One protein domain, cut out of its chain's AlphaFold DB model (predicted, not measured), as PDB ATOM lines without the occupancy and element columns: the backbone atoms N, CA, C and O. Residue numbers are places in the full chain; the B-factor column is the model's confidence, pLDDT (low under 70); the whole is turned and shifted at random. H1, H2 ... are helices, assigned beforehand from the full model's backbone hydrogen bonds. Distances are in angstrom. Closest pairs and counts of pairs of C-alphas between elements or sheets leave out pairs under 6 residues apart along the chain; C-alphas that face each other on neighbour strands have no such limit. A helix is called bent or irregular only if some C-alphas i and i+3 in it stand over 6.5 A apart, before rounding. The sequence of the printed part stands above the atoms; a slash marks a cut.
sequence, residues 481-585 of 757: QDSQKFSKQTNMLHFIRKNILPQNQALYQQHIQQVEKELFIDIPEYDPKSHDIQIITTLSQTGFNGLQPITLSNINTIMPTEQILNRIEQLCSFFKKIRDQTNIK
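What this domain is: This is residues 481 to 585 of the 757 residues of an uncharacterized protein of Paramecium tetraurelia (UniProt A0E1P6). Three helices cross one another steeply: the long H4 crosses H1 and H3, and H1 and H3 also meet. The kinked H2 turns a corner at the end of H1, and two long loops join H2 to H3 and H3 to H4. Residues 481 to 487 of H1 and 580 to 585 of H4 stick out. The printed part has 105 residues, with four named helices in the order H1, H2, H3, H4 and no named strand: all helix, compact, radius of gyration of the C-alphas 13.7 A, spans 42 by 36 by 23 A.

How they stand to each other: H4, residues 561 to 585, touches H1, residues 481 to 500, at a steep tilt of 61 degrees, the same way; the closest C-alphas, of Met 492 and Cys 572, are 7.0 A apart. With residues 564 to 568 alone, H4 touches H3, residues 531 to 542, about perpendicular at 79 degrees; the closest C-alphas, of Ile 536 and Ile 568, are 7.0 A apart. H1 and H3 touch at a steep tilt of 61 degrees, opposite ways, closest at the C-alphas of Leu 493 and Ser 540, 6.6 A. H2, residues 502 to 518, touches H1 only at the corner, closest at the C-alphas of Ile 500 and Tyr 508, 6.0 A. H2 and H4 are close but not clearly touching, the C-alphas of Val 515 and Phe 574 being closest at 7.9 A. Every O i to N i+4 pair is within hydrogen-bond range in H1, H3 and H4, and 7 of 13 in H2.

Where its parts are: H4 measures 36.3 A from first to last C-alpha and ends at C-alpha 585, (-60.936, -27.701, -52.024). H1 measures 27.2 A from C-alpha 481 at (-60.732, -5.990, -22.750). H2 measures 22.4 A, has a kink of 54 degrees near residue 511, and is irregular, with C-alphas 504 and 507 8.6 A apart. H3 measures 16.1 A.

The domain as a whole: The C-alphas of Asn 556 and Lys 585, the two farthest apart, are 42.1 A apart. The printed part has no cut. The links from H2 to H3, 12 residues, and from H3 to H4, 18 residues, are long. Residues 582 to 585 have pLDDT under 70.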
ATOM      1  N   GLN A 481     -62.042  -5.331 -22.714       89.62
ATOM      2  CA  GLN A 481     -60.732  -5.990 -22.750       89.62
ATOM      3  C   GLN A 481     -60.820  -7.445 -22.269       89.62
ATOM      4  O   GLN A 481     -60.280  -8.350 -22.911       89.62
ATOM      5  N   ASP A 482     -61.575  -7.694 -21.198       91.12
ATOM      6  CA  ASP A 482     -61.860  -9.043 -20.704       91.12
ATOM      7  C   ASP A 482     -62.579  -9.887 -21.755       91.12
ATOM      8  O   ASP A 482     -62.238 -11.050 -21.970       91.12
ATOM      9  N   SER A 483     -63.538  -9.289 -22.461       89.50
ATOM     10  CA  SER A 483     -64.293  -9.958 -23.521       89.50
ATOM     11  C   SER A 483     -63.407 -10.323 -24.718       89.50
ATOM     12  O   SER A 483     -63.518 -11.433 -25.253       89.50
ATOM     13  N   GLN A 484     -62.486  -9.435 -25.117       88.25
ATOM     14  CA  GLN A 484     -61.492  -9.707 -26.162       88.25
ATOM     15  C   GLN A 484     -60.549 -10.844 -25.751       88.25
ATOM     16  O   GLN A 484     -60.371 -11.807 -26.505       88.25
ATOM     17  N   LYS A 485     -59.995 -10.767 -24.534       90.12
ATOM     18  CA  LYS A 485     -59.106 -11.787 -23.967       90.12
ATOM     19  C   LYS A 485     -59.798 -13.145 -23.894       90.12
ATOM     20  O   LYS A 485     -59.275 -14.128 -24.422       90.12
ATOM     21  N   PHE A 486     -60.994 -13.185 -23.311       91.31
ATOM     22  CA  PHE A 486     -61.817 -14.382 -23.196       91.31
ATOM     23  C   PHE A 486     -62.059 -15.020 -24.567       91.31
ATOM     24  O   PHE A 486     -61.839 -16.221 -24.744       91.31
ATOM     25  N   SER A 487     -62.478 -14.225 -25.558       86.94
ATOM     26  CA  SER A 487     -62.733 -14.719 -26.913       86.94
ATOM     27  C   SER A 487     -61.462 -15.297 -27.543       86.94
ATOM     28  O   SER A 487     -61.464 -16.449 -27.980       86.94
ATOM     29  N   LYS A 488     -60.345 -14.559 -27.529       86.69
ATOM     30  CA  LYS A 488     -59.074 -15.001 -28.124       86.69
ATOM     31  C   LYS A 488     -58.573 -16.303 -27.486       86.69
ATOM     32  O   LYS A 488     -58.381 -17.301 -28.182       86.69
ATOM     33  N   GLN A 489     -58.435 -16.322 -26.162       90.38
ATOM     34  CA  GLN A 489     -57.833 -17.434 -25.424       90.38
ATOM     35  C   GLN A 489     -58.688 -18.706 -25.469       90.38
ATOM     36  O   GLN A 489     -58.184 -19.788 -25.791       90.38
ATOM     37  N   THR A 490     -59.998 -18.596 -25.222       90.50
ATOM     38  CA  THR A 490     -60.885 -19.772 -25.227       90.50
ATOM     39  C   THR A 490     -60.982 -20.411 -26.611       90.50
ATOM     40  O   THR A 490     -61.055 -21.640 -26.720       90.50
ATOM     41  N   ASN A 491     -60.954 -19.603 -27.673       87.44
ATOM     42  CA  ASN A 491     -60.989 -20.098 -29.040       87.44
ATOM     43  C   ASN A 491     -59.667 -20.763 -29.457       87.44
ATOM     44  O   ASN A 491     -59.711 -21.821 -30.086       87.44
ATOM     45  N   MET A 492     -58.509 -20.201 -29.083       89.31
ATOM     46  CA  MET A 492     -57.193 -20.813 -29.329       89.31
ATOM     47  C   MET A 492     -57.078 -22.188 -28.672       89.31
ATOM     48  O   MET A 492     -56.784 -23.176 -29.345       89.31
ATOM     49  N   LEU A 493     -57.387 -22.277 -27.376       92.31
ATOM     50  CA  LEU A 493     -57.358 -23.538 -26.628       92.31
ATOM     51  C   LEU A 493     -58.278 -24.587 -27.251       92.31
ATOM     52  O   LEU A 493     -57.890 -25.745 -27.420       92.31
ATOM     53  N   HIS A 494     -59.493 -24.184 -27.631       89.06
ATOM     54  CA  HIS A 494     -60.417 -25.076 -28.319       89.06
ATOM     55  C   HIS A 494     -59.858 -25.544 -29.668       89.06
ATOM     56  O   HIS A 494     -59.926 -26.732 -29.980       89.06
ATOM     57  N   PHE A 495     -59.283 -24.634 -30.460       88.50
ATOM     58  CA  PHE A 495     -58.722 -24.946 -31.771       88.50
ATOM     59  C   PHE A 495     -57.562 -25.939 -31.682       88.50
ATOM     60  O   PHE A 495     -57.582 -26.942 -32.396       88.50
ATOM     61  N   ILE A 496     -56.614 -25.708 -30.773       91.31
ATOM     62  CA  ILE A 496     -55.463 -26.589 -30.532       91.31
ATOM     63  C   ILE A 496     -55.940 -27.986 -30.131       91.31
ATOM     64  O   ILE A 496     -55.585 -28.970 -30.783       91.31
ATOM     65  N   ARG A 497     -56.808 -28.075 -29.116       91.12
ATOM     66  CA  ARG A 497     -57.325 -29.351 -28.596       91.12
ATOM     67  C   ARG A 497     -58.179 -30.114 -29.603       91.12
ATOM     68  O   ARG A 497     -58.230 -31.335 -29.535       91.12
ATOM     69  N   LYS A 498     -58.863 -29.420 -30.518       86.81
ATOM     70  CA  LYS A 498     -59.767 -30.039 -31.500       86.81
ATOM     71  C   LYS A 498     -59.104 -30.362 -32.841       86.81
ATOM     72  O   LYS A 498     -59.563 -31.280 -33.515       86.81
ATOM     73  N   ASN A 499     -58.077 -29.621 -33.251       85.50
ATOM     74  CA  ASN A 499     -57.523 -29.728 -34.606       85.50
ATOM     75  C   ASN A 499     -56.046 -30.128 -34.630       85.50
ATOM     76  O   ASN A 499     -55.667 -30.906 -35.498       85.50
ATOM     77  N   ILE A 500     -55.224 -29.619 -33.705       88.31
ATOM     78  CA  ILE A 500     -53.768 -29.829 -33.751       88.31
ATOM     79  C   ILE A 500     -53.357 -31.064 -32.941       88.31
ATOM     80  O   ILE A 500     -52.659 -31.929 -33.458       88.31
ATOM     81  N   LEU A 501     -53.806 -31.166 -31.688       88.94
ATOM     82  CA  LEU A 501     -53.433 -32.256 -30.776       88.94
ATOM     83  C   LEU A 501     -54.091 -33.627 -31.050       88.94
ATOM     84  O   LEU A 501     -53.458 -34.640 -30.739       88.94
ATOM     85  N   PRO A 502     -55.324 -33.732 -31.590       84.88
ATOM     86  CA  PRO A 502     -55.966 -35.035 -31.773       84.88
ATOM     87  C   PRO A 502     -55.209 -35.992 -32.694       84.88
ATOM     88  O   PRO A 502     -54.400 -35.585 -33.522       84.88
ATOM     89  N   GLN A 503     -55.542 -37.285 -32.591       76.31
ATOM     90  CA  GLN A 503     -55.013 -38.349 -33.459       76.31
ATOM     91  C   GLN A 503     -53.476 -38.438 -33.442       76.31
ATOM     92  O   GLN A 503     -52.862 -38.595 -34.492       76.31
ATOM     93  N   ASN A 504     -52.851 -38.319 -32.264       75.00
ATOM     94  CA  ASN A 504     -51.389 -38.274 -32.118       75.00
ATOM     95  C   ASN A 504     -50.747 -37.186 -32.991       75.00
ATOM     96  O   ASN A 504     -49.719 -37.415 -33.622       75.00
ATOM     97  N   GLN A 505     -51.389 -36.017 -33.053       83.94
ATOM     98  CA  GLN A 505     -50.905 -34.859 -33.802       83.94
ATOM     99  C   GLN A 505     -50.766 -35.131 -35.315       83.94
ATOM    100  O   GLN A 505     -49.941 -34.514 -35.982       83.94
ATOM    101  N   ALA A 506     -51.575 -36.035 -35.887       81.44
ATOM    102  CA  ALA A 506     -51.469 -36.436 -37.296       81.44
ATOM    103  C   ALA A 506     -51.504 -35.250 -38.279       81.44
ATOM    104  O   ALA A 506     -50.731 -35.226 -39.235       81.44
ATOM    105  N   LEU A 507     -52.359 -34.248 -38.030       83.00
ATOM    106  CA  LEU A 507     -52.427 -33.039 -38.859       83.00
ATOM    107  C   LEU A 507     -51.123 -32.234 -38.791       83.00
ATOM    108  O   LEU A 507     -50.648 -31.735 -39.809       83.00
ATOM    109  N   TYR A 508     -50.547 -32.125 -37.593       87.69
ATOM    110  CA  TYR A 508     -49.278 -31.447 -37.372       87.69
ATOM    111  C   TYR A 508     -48.142 -32.163 -38.112       87.69
ATOM    112  O   TYR A 508     -47.434 -31.553 -38.906       87.69
ATOM    113  N   GLN A 509     -48.047 -33.486 -37.939       86.88
ATOM    114  CA  GLN A 509     -47.049 -34.333 -38.596       86.88
ATOM    115  C   GLN A 509     -47.155 -34.284 -40.126       86.88
ATOM    116  O   GLN A 509     -46.142 -34.220 -40.816       86.88
ATOM    117  N   GLN A 510     -48.374 -34.248 -40.674       87.75
ATOM    118  CA  GLN A 510     -48.598 -34.139 -42.117       87.75
ATOM    119  C   GLN A 510     -48.040 -32.833 -42.712       87.75
ATOM    120  O   GLN A 510     -47.627 -32.818 -43.870       87.75
ATOM    121  N   HIS A 511     -48.034 -31.743 -41.942       89.06
ATOM    122  CA  HIS A 511     -47.668 -30.407 -42.421       89.06
ATOM    123  C   HIS A 511     -46.357 -29.870 -41.833       89.06
ATOM    124  O   HIS A 511     -46.020 -28.709 -42.056       89.06
ATOM    125  N   ILE A 512     -45.572 -30.708 -41.151       89.06
ATOM    126  CA  ILE A 512     -44.332 -30.289 -40.491       89.06
ATOM    127  C   ILE A 512     -43.316 -29.648 -41.444       89.06
ATOM    128  O   ILE A 512     -42.748 -28.611 -41.132       89.06
ATOM    129  N   GLN A 513     -43.156 -30.193 -42.653       87.44
ATOM    130  CA  GLN A 513     -42.231 -29.643 -43.651       87.44
ATOM    131  C   GLN A 513     -42.628 -28.236 -44.119       87.44
ATOM    132  O   GLN A 513     -41.789 -27.489 -44.610       87.44
ATOM    133  N   GLN A 514     -43.915 -27.889 -44.034       89.25
ATOM    134  CA  GLN A 514     -44.402 -26.543 -44.341       89.25
ATOM    135  C   GLN A 514     -44.208 -25.620 -43.134       89.25
ATOM    136  O   GLN A 514     -43.770 -24.491 -43.316       89.25
ATOM    137  N   VAL A 515     -44.435 -26.117 -41.911       88.88
ATOM    138  CA  VAL A 515     -44.123 -25.392 -40.664       88.88
ATOM    139  C   VAL A 515     -42.646 -24.989 -40.619       88.88
ATOM    140  O   VAL A 515     -42.352 -23.818 -40.408       88.88
ATOM    141  N   GLU A 516     -41.732 -25.929 -40.885       87.00
ATOM    142  CA  GLU A 516     -40.275 -25.704 -40.905       87.00
ATOM    143  C   GLU A 516     -39.855 -24.641 -41.937       87.00
ATOM    144  O   GLU A 516     -38.861 -23.947 -41.742       87.00
ATOM    145  N   LYS A 517     -40.610 -24.493 -43.034       84.88
ATOM    146  CA  LYS A 517     -40.318 -23.526 -44.105       84.88
ATOM    147  C   LYS A 517     -40.953 -22.157 -43.884       84.88
ATOM    148  O   LYS A 517     -40.361 -21.153 -44.262       84.88
ATOM    149  N   GLU A 518     -42.174 -22.114 -43.354       85.31
ATOM    150  CA  GLU A 518     -42.997 -20.898 -43.305       85.31
ATOM    151  C   GLU A 518     -42.969 -20.195 -41.945       85.31
ATOM    152  O   GLU A 518     -43.234 -18.995 -41.878       85.31
ATOM    153  N   LEU A 519     -42.666 -20.913 -40.858       85.56
ATOM    154  CA  LEU A 519     -42.684 -20.365 -39.502       85.56
ATOM    155  C   LEU A 519     -41.276 -20.375 -38.903       85.56
ATOM    156  O   LEU A 519     -40.921 -21.265 -38.127       85.56
ATOM    157  N   PHE A 520     -40.497 -19.350 -39.242       77.06
ATOM    158  CA  PHE A 520     -39.166 -19.121 -38.680       77.06
ATOM    159  C   PHE A 520     -39.232 -18.739 -37.193       77.06
ATOM    160  O   PHE A 520     -40.101 -17.970 -36.776       77.06
ATOM    161  N   ILE A 521     -38.293 -19.259 -36.404       78.38
ATOM    162  CA  ILE A 521     -38.047 -18.842 -35.023       78.38
ATOM    163  C   ILE A 521     -36.540 -18.721 -34.814       78.38
ATOM    164  O   ILE A 521     -35.784 -19.622 -35.173       78.38
ATOM    165  N   ASP A 522     -36.113 -17.591 -34.259       77.62
ATOM    166  CA  ASP A 522     -34.698 -17.268 -34.069       77.62
ATOM    167  C   ASP A 522     -34.165 -17.881 -32.766       77.62
ATOM    168  O   ASP A 522     -33.836 -17.189 -31.804       77.62
ATOM    169  N   ILE A 523     -34.195 -19.214 -32.694       80.81
ATOM    170  CA  ILE A 523     -33.665 -19.988 -31.572       80.81
ATOM    171  C   ILE A 523     -32.735 -21.062 -32.143       80.81
ATOM    172  O   ILE A 523     -33.196 -21.917 -32.907       80.81
ATOM    173  N   PRO A 524     -31.435 -21.045 -31.789       78.00
ATOM    174  CA  PRO A 524     -30.493 -22.067 -32.222       78.00
ATOM    175  C   PRO A 524     -30.989 -23.464 -31.854       78.00
ATOM    176  O   PRO A 524     -31.473 -23.670 -30.745       78.00
ATOM    177  N   GLU A 525     -30.856 -24.406 -32.789       81.44
ATOM    178  CA  GLU A 525     -31.226 -25.823 -32.621       81.44
ATOM    179  C   GLU A 525     -32.729 -26.094 -32.428       81.44
ATOM    180  O   GLU A 525     -33.107 -27.238 -32.174       81.44
ATOM    181  N   TYR A 526     -33.598 -25.085 -32.593       86.25
ATOM    182  CA  TYR A 526     -35.047 -25.260 -32.484       86.25
ATOM    183  C   TYR A 526     -35.572 -26.301 -33.477       86.25
ATOM    184  O   TYR A 526     -35.415 -26.169 -34.690       86.25
ATOM    185  N   ASP A 527     -36.259 -27.307 -32.947       87.31
ATOM    186  CA  ASP A 527     -36.904 -28.387 -33.675       87.31
ATOM    187  C   ASP A 527     -38.434 -28.262 -33.549       87.31
ATOM    188  O   ASP A 527     -39.023 -28.663 -32.537       87.31
ATOM    189  N   PRO A 528     -39.120 -27.777 -34.602       88.56
ATOM    190  CA  PRO A 528     -40.577 -27.705 -34.645       88.56
ATOM    191  C   PRO A 528     -41.293 -29.035 -34.372       88.56
ATOM    192  O   PRO A 528     -42.464 -29.021 -33.995       88.56
ATOM    193  N   LYS A 529     -40.658 -30.203 -34.553       85.69
ATOM    194  CA  LYS A 529     -41.310 -31.498 -34.274       85.69
ATOM    195  C   LYS A 529     -41.485 -31.753 -32.788       85.69
ATOM    196  O   LYS A 529     -42.512 -32.306 -32.394       85.69
ATOM    197  N   SER A 530     -40.498 -31.381 -31.982       86.75
ATOM    198  CA  SER A 530     -40.504 -31.619 -30.541       86.75
ATOM    199  C   SER A 530     -40.958 -30.387 -29.759       86.75
ATOM    200  O   SER A 530     -41.845 -30.501 -28.910       86.75
ATOM    201  N   HIS A 531     -40.438 -29.202 -30.079       90.56
ATOM    202  CA  HIS A 531     -40.661 -27.988 -29.287       90.56
ATOM    203  C   HIS A 531     -42.047 -27.386 -29.459       90.56
ATOM    204  O   HIS A 531     -42.694 -27.069 -28.463       90.56
ATOM    205  N   ASP A 532     -42.561 -27.288 -30.687       91.94
ATOM    206  CA  ASP A 532     -43.920 -26.769 -30.900       91.94
ATOM    207  C   ASP A 532     -44.956 -27.681 -30.235       91.94
ATOM    208  O   ASP A 532     -45.894 -27.195 -29.603       91.94
ATOM    209  N   ILE A 533     -44.752 -29.002 -30.316       90.06
ATOM    210  CA  ILE A 533     -45.589 -30.001 -29.646       90.06
ATOM    211  C   ILE A 533     -45.506 -29.864 -28.127       90.06
ATOM    212  O   ILE A 533     -46.546 -29.917 -27.466       90.06
ATOM    213  N   GLN A 534     -44.308 -29.665 -27.571       89.94
ATOM    214  CA  GLN A 534     -44.122 -29.402 -26.146       89.94
ATOM    215  C   GLN A 534     -44.920 -28.161 -25.731       89.94
ATOM    216  O   GLN A 534     -45.753 -28.257 -24.835       89.94
ATOM    217  N   ILE A 535     -44.767 -27.042 -26.444       91.62
ATOM    218  CA  ILE A 535     -45.455 -25.775 -26.161       91.62
ATOM    219  C   ILE A 535     -46.981 -25.941 -26.167       91.62
ATOM    220  O   ILE A 535     -47.651 -25.595 -25.190       91.62
ATOM    221  N   ILE A 536     -47.558 -26.491 -27.242       92.31
ATOM    222  CA  ILE A 536     -49.020 -26.625 -27.355       92.31
ATOM    223  C   ILE A 536     -49.586 -27.669 -26.380       92.31
ATOM    224  O   ILE A 536     -50.725 -27.532 -25.923       92.31
ATOM    225  N   THR A 537     -48.803 -28.697 -26.036       91.50
ATOM    226  CA  THR A 537     -49.185 -29.707 -25.038       91.50
ATOM    227  C   THR A 537     -49.176 -29.100 -23.642       91.50
ATOM    228  O   THR A 537     -50.162 -29.256 -22.918       91.50
ATOM    229  N   THR A 538     -48.132 -28.342 -23.292       92.12
ATOM    230  CA  THR A 538     -48.045 -27.605 -22.029       92.12
ATOM    231  C   THR A 538     -49.220 -26.644 -21.897       92.12
ATOM    232  O   THR A 538     -49.972 -26.768 -20.933       92.12
ATOM    233  N   LEU A 539     -49.486 -25.791 -22.898       93.69
ATOM    234  CA  LEU A 539     -50.651 -24.896 -22.888       93.69
ATOM    235  C   LEU A 539     -51.961 -25.669 -22.661       93.69
ATOM    236  O   LEU A 539     -52.802 -25.263 -21.859       93.69
ATOM    237  N   SER A 540     -52.153 -26.798 -23.351       92.00
ATOM    238  CA  SER A 540     -53.375 -27.592 -23.209       92.00
ATOM    239  C   SER A 540     -53.539 -28.190 -21.806       92.00
ATOM    240  O   SER A 540     -54.677 -28.367 -21.366       92.00
ATOM    241  N   GLN A 541     -52.446 -28.507 -21.107       90.81
ATOM    242  CA  GLN A 541     -52.452 -29.141 -19.784       90.81
ATOM    243  C   GLN A 541     -52.508 -28.130 -18.631       90.81
ATOM    244  O   GLN A 541     -53.237 -28.357 -17.659       90.81
ATOM    245  N   THR A 542     -51.795 -27.010 -18.751       90.62
ATOM    246  CA  THR A 542     -51.598 -26.043 -17.659       90.62
ATOM    247  C   THR A 542     -52.363 -24.733 -17.843       90.62
ATOM    248  O   THR A 542     -52.638 -24.073 -16.846       90.62
ATOM    249  N   GLY A 543     -52.787 -24.395 -19.065       92.44
ATOM    250  CA  GLY A 543     -53.415 -23.107 -19.379       92.44
ATOM    251  C   GLY A 543     -52.400 -21.997 -19.658       92.44
ATOM    252  O   GLY A 543     -51.190 -22.211 -19.601       92.44
ATOM    253  N   PHE A 544     -52.891 -20.803 -19.983       91.94
ATOM    254  CA  PHE A 544     -52.058 -19.645 -20.318       91.94
ATOM    255  C   PHE A 544     -51.191 -19.162 -19.147       91.94
ATOM    256  O   PHE A 544     -50.028 -18.833 -19.350       91.94
ATOM    257  N   ASN A 545     -51.710 -19.161 -17.920       89.25
ATOM    258  CA  ASN A 545     -50.968 -18.762 -16.720       89.25
ATOM    259  C   ASN A 545     -49.873 -19.778 -16.354       89.25
ATOM    260  O   ASN A 545     -48.879 -19.433 -15.713       89.25
ATOM    261  N   GLY A 546     -50.051 -21.034 -16.771       83.94
ATOM    262  CA  GLY A 546     -49.064 -22.097 -16.617       83.94
ATOM    263  C   GLY A 546     -47.905 -22.025 -17.616       83.94
ATOM    264  O   GLY A 546     -46.969 -22.815 -17.491       83.94
ATOM    265  N   LEU A 547     -47.940 -21.100 -18.584       85.00
ATOM    266  CA  LEU A 547     -46.841 -20.832 -19.516       85.00
ATOM    267  C   LEU A 547     -45.778 -19.938 -18.858       85.00
ATOM    268  O   LEU A 547     -45.631 -18.756 -19.167       85.00
ATOM    269  N   GLN A 548     -45.034 -20.522 -17.925       79.56
ATOM    270  CA  GLN A 548     -43.757 -19.965 -17.469       79.56
ATOM    271  C   GLN A 548     -42.693 -20.160 -18.560       79.56
ATOM    272  O   GLN A 548     -42.939 -20.950 -19.474       79.56
ATOM    273  N   PRO A 549     -41.533 -19.477 -18.507       80.06
ATOM    274  CA  PRO A 549     -40.467 -19.723 -19.469       80.06
ATOM    275  C   PRO A 549     -40.172 -21.225 -19.577       80.06
ATOM    276  O   PRO A 549     -39.891 -21.885 -18.576       80.06
ATOM    277  N   ILE A 550     -40.332 -21.779 -20.781       79.50
ATOM    278  CA  ILE A 550     -40.252 -23.225 -21.007       79.50
ATOM    279  C   ILE A 550     -38.816 -23.564 -21.381       79.50
ATOM    280  O   ILE A 550     -38.277 -23.018 -22.345       79.50
ATOM    281  N   THR A 551     -38.218 -24.503 -20.648       81.44
ATOM    282  CA  THR A 551     -36.999 -25.180 -21.091       81.44
ATOM    283  C   THR A 551     -37.368 -26.153 -22.201       81.44
ATOM    284  O   THR A 551     -38.127 -27.106 -21.989       81.44
ATOM    285  N   LEU A 552     -36.867 -25.885 -23.400       79.12
ATOM    286  CA  LEU A 552     -37.131 -26.711 -24.568       79.12
ATOM    287  C   LEU A 552     -36.439 -28.072 -24.431       79.12
ATOM    288  O   LEU A 552     -35.289 -28.171 -24.017       79.12
ATOM    289  N   SER A 553     -37.130 -29.162 -24.756       76.94
ATOM    290  CA  SER A 553     -36.514 -30.493 -24.699       76.94
ATOM    291  C   SER A 553     -35.310 -30.560 -25.638       76.94
ATOM    292  O   SER A 553     -35.443 -30.211 -26.802       76.94
ATOM    293  N   ASN A 554     -34.162 -31.063 -25.189       70.88
ATOM    294  CA  ASN A 554     -32.937 -31.180 -26.001       70.88
ATOM    295  C   ASN A 554     -32.231 -29.855 -26.341       70.88
ATOM    296  O   ASN A 554     -31.221 -29.895 -27.031       70.88
ATOM    297  N   ILE A 555     -32.698 -28.713 -25.819       72.50
ATOM    298  CA  ILE A 555     -31.960 -27.447 -25.856       72.50
ATOM    299  C   ILE A 555     -32.027 -26.822 -24.462       72.50
ATOM    300  O   ILE A 555     -33.108 -26.540 -23.958       72.50
ATOM    301  N   ASN A 556     -30.892 -26.507 -23.837       72.44
ATOM    302  CA  ASN A 556     -30.870 -25.782 -22.553       72.44
ATOM    303  C   ASN A 556     -31.235 -24.284 -22.696       72.44
ATOM    304  O   ASN A 556     -30.794 -23.448 -21.910       72.44
ATOM    305  N   THR A 557     -32.039 -23.939 -23.703       77.62
ATOM    306  CA  THR A 557     -32.523 -22.589 -23.974       77.62
ATOM    307  C   THR A 557     -33.894 -22.407 -23.342       77.62
ATOM    308  O   THR A 557     -34.806 -23.217 -23.524       77.62
ATOM    309  N   ILE A 558     -34.034 -21.315 -22.599       81.62
ATOM    310  CA  ILE A 558     -35.287 -20.906 -21.973       81.62
ATOM    311  C   ILE A 558     -36.013 -19.976 -22.944       81.62
ATOM    312  O   ILE A 558     -35.512 -18.894 -23.248       81.62
ATOM    313  N   MET A 559     -37.195 -20.376 -23.415       84.25
ATOM    314  CA  MET A 559     -38.023 -19.506 -24.254       84.25
ATOM    315  C   MET A 559     -38.870 -18.566 -23.373       84.25
ATOM    316  O   MET A 559     -39.630 -19.063 -22.536       84.25
ATOM    317  N   PRO A 560     -38.798 -17.230 -23.545       87.88
ATOM    318  CA  PRO A 560     -39.651 -16.283 -22.826       87.88
ATOM    319  C   PRO A 560     -41.142 -16.459 -23.150       87.88
ATOM    320  O   PRO A 560     -41.504 -16.776 -24.284       87.88
ATOM    321  N   THR A 561     -42.021 -16.163 -22.188       86.19
ATOM    322  CA  THR A 561     -43.484 -16.300 -22.345       86.19
ATOM    323  C   THR A 561     -44.036 -15.541 -23.555       86.19
ATOM    324  O   THR A 561     -44.903 -16.062 -24.251       86.19
ATOM    325  N   GLU A 562     -43.522 -14.351 -23.867       87.06
ATOM    326  CA  GLU A 562     -43.968 -13.578 -25.035       87.06
ATOM    327  C   GLU A 562     -43.668 -14.296 -26.362       87.06
ATOM    328  O   GLU A 562     -44.538 -14.392 -27.232       87.06
ATOM    329  N   GLN A 563     -42.474 -14.887 -26.493       87.75
ATOM    330  CA  GLN A 563     -42.105 -15.678 -27.669       87.75
ATOM    331  C   GLN A 563     -42.952 -16.951 -27.776       87.75
ATOM    332  O   GLN A 563     -43.391 -17.298 -28.873       87.75
ATOM    333  N   ILE A 564     -43.256 -17.597 -26.643       88.62
ATOM    334  CA  ILE A 564     -44.155 -18.758 -26.587       88.62
ATOM    335  C   ILE A 564     -45.546 -18.382 -27.114       88.62
ATOM    336  O   ILE A 564     -46.090 -19.073 -27.975       88.62
ATOM    337  N   LEU A 565     -46.126 -17.279 -26.627       89.31
ATOM    338  CA  LEU A 565     -47.452 -16.818 -27.048       89.31
ATOM    339  C   LEU A 565     -47.486 -16.474 -28.540       89.31
ATOM    340  O   LEU A 565     -48.385 -16.931 -29.247       89.31
ATOM    341  N   ASN A 566     -46.476 -15.752 -29.033       89.44
ATOM    342  CA  ASN A 566     -46.343 -15.451 -30.457       89.44
ATOM    343  C   ASN A 566     -46.249 -16.740 -31.289       89.44
ATOM    344  O   ASN A 566     -46.957 -16.899 -32.286       89.44
ATOM    345  N   ARG A 567     -45.454 -17.721 -30.840       91.31
ATOM    346  CA  ARG A 567     -45.332 -19.012 -31.525       91.31
ATOM    347  C   ARG A 567     -46.660 -19.768 -31.567       91.31
ATOM    348  O   ARG A 567     -47.034 -20.288 -32.617       91.31
ATOM    349  N   ILE A 568     -47.422 -19.784 -30.472       91.69
ATOM    350  CA  ILE A 568     -48.757 -20.400 -30.437       91.69
ATOM    351  C   ILE A 568     -49.699 -19.711 -31.439       91.69
ATOM    352  O   ILE A 568     -50.435 -20.393 -32.157       91.69
ATOM    353  N   GLU A 569     -49.687 -18.379 -31.518       90.44
ATOM    354  CA  GLU A 569     -50.515 -17.617 -32.463       90.44
ATOM    355  C   GLU A 569     -50.151 -17.901 -33.924       90.44
ATOM    356  O   GLU A 569     -51.048 -18.107 -34.753       90.44
ATOM    357  N   GLN A 570     -48.854 -17.985 -34.232       90.62
ATOM    358  CA  GLN A 570     -48.341 -18.379 -35.545       90.62
ATOM    359  C   GLN A 570     -48.830 -19.777 -35.937       90.62
ATOM    360  O   GLN A 570     -49.430 -19.944 -37.003       90.62
ATOM    361  N   LEU A 571     -48.657 -20.764 -35.050       91.44
ATOM    362  CA  LEU A 571     -49.107 -22.140 -35.269       91.44
ATOM    363  C   LEU A 571     -50.621 -22.205 -35.490       91.44
ATOM    364  O   LEU A 571     -51.089 -22.792 -36.468       91.44
ATOM    365  N   CYS A 572     -51.411 -21.564 -34.625       90.56
ATOM    366  CA  CYS A 572     -52.864 -21.566 -34.768       90.56
ATOM    367  C   CYS A 572     -53.298 -20.924 -36.094       90.56
ATOM    368  O   CYS A 572     -54.200 -21.432 -36.762       90.56
ATOM    369  N   SER A 573     -52.646 -19.835 -36.507       88.44
ATOM    370  CA  SER A 573     -52.943 -19.138 -37.765       88.44
ATOM    371  C   SER A 573     -52.580 -19.977 -38.992       88.44
ATOM    372  O   SER A 573     -53.360 -20.051 -39.947       88.44
ATOM    373  N   PHE A 574     -51.436 -20.659 -38.954       89.88
ATOM    374  CA  PHE A 574     -50.972 -21.562 -40.004       89.88
ATOM    375  C   PHE A 574     -51.916 -22.760 -40.186       89.88
ATOM    376  O   PHE A 574     -52.450 -22.983 -41.277       89.88
ATOM    377  N   PHE A 575     -52.238 -23.478 -39.105       89.06
ATOM    378  CA  PHE A 575     -53.151 -24.622 -39.183       89.06
ATOM    379  C   PHE A 575     -54.593 -24.208 -39.502       89.06
ATOM    380  O   PHE A 575     -55.321 -24.971 -40.145       89.06
ATOM    381  N   LYS A 576     -55.012 -22.988 -39.134       86.00
ATOM    382  CA  LYS A 576     -56.291 -22.420 -39.585       86.00
ATOM    383  C   LYS A 576     -56.307 -22.257 -41.109       86.00
ATOM    384  O   LYS A 576     -57.267 -22.698 -41.738       86.00
ATOM    385  N   LYS A 577     -55.244 -21.707 -41.717       84.88
ATOM    386  CA  LYS A 577     -55.125 -21.575 -43.183       84.88
ATOM    387  C   LYS A 577     -55.197 -22.928 -43.891       84.88
ATOM    388  O   LYS A 577     -55.980 -23.063 -44.829       84.88
ATOM    389  N   ILE A 578     -54.456 -23.937 -43.427       84.69
ATOM    390  CA  ILE A 578     -54.503 -25.296 -44.004       84.69
ATOM    391  C   ILE A 578     -55.926 -25.865 -43.951       84.69
ATOM    392  O   ILE A 578     -56.455 -26.365 -44.948       84.69
ATOM    393  N   ARG A 579     -56.582 -25.766 -42.791       80.38
ATOM    394  CA  ARG A 579     -57.964 -26.222 -42.612       80.38
ATOM    395  C   ARG A 579     -58.919 -25.495 -43.561       80.38
ATOM    396  O   ARG A 579     -59.740 -26.125 -44.223       80.38
ATOM    397  N   ASP A 580     -58.816 -24.179 -43.657       74.19
ATOM    398  CA  ASP A 580     -59.717 -23.392 -44.495       74.19
ATOM    399  C   ASP A 580     -59.482 -23.692 -45.991       74.19
ATOM    400  O   ASP A 580     -60.445 -23.856 -46.738       74.19
ATOM    401  N   GLN A 581     -58.234 -23.920 -46.421       73.75
ATOM    402  CA  GLN A 581     -57.901 -24.374 -47.779       73.75
ATOM    403  C   GLN A 581     -58.434 -25.779 -48.093       73.75
ATOM    404  O   GLN A 581     -58.950 -26.012 -49.188       73.75
ATOM    405  N   THR A 582     -58.346 -26.728 -47.156       65.62
ATOM    406  CA  THR A 582     -58.915 -28.078 -47.347       65.62
ATOM    407  C   THR A 582     -60.442 -28.047 -47.433       65.62
ATOM    408  O   THR A 582     -61.025 -28.774 -48.238       65.62
ATOM    409  N   ASN A 583     -61.093 -27.149 -46.688       57.56
ATOM    410  CA  ASN A 583     -62.530 -26.900 -46.794       57.56
ATOM    411  C   ASN A 583     -62.913 -26.215 -48.120       57.56
ATOM    412  O   ASN A 583     -63.945 -26.556 -48.696       57.56
ATOM    413  N   ILE A 584     -62.075 -25.314 -48.646       54.59
ATOM    414  CA  ILE A 584     -62.271 -24.689 -49.966       54.59
ATOM    415  C   ILE A 584     -62.083 -25.708 -51.096       54.59
ATOM    416  O   ILE A 584     -62.882 -25.717 -52.020       54.59
ATOM    417  N   LYS A 585     -61.107 -26.623 -51.023       44.25
ATOM    418  CA  LYS A 585     -60.936 -27.701 -52.024       44.25
ATOM    419  C   LYS A 585     -62.103 -28.698 -52.056       44.25
ATOM    420  O   LYS A 585     -62.266 -29.417 -53.034       44.25
TER     421      LYS A 585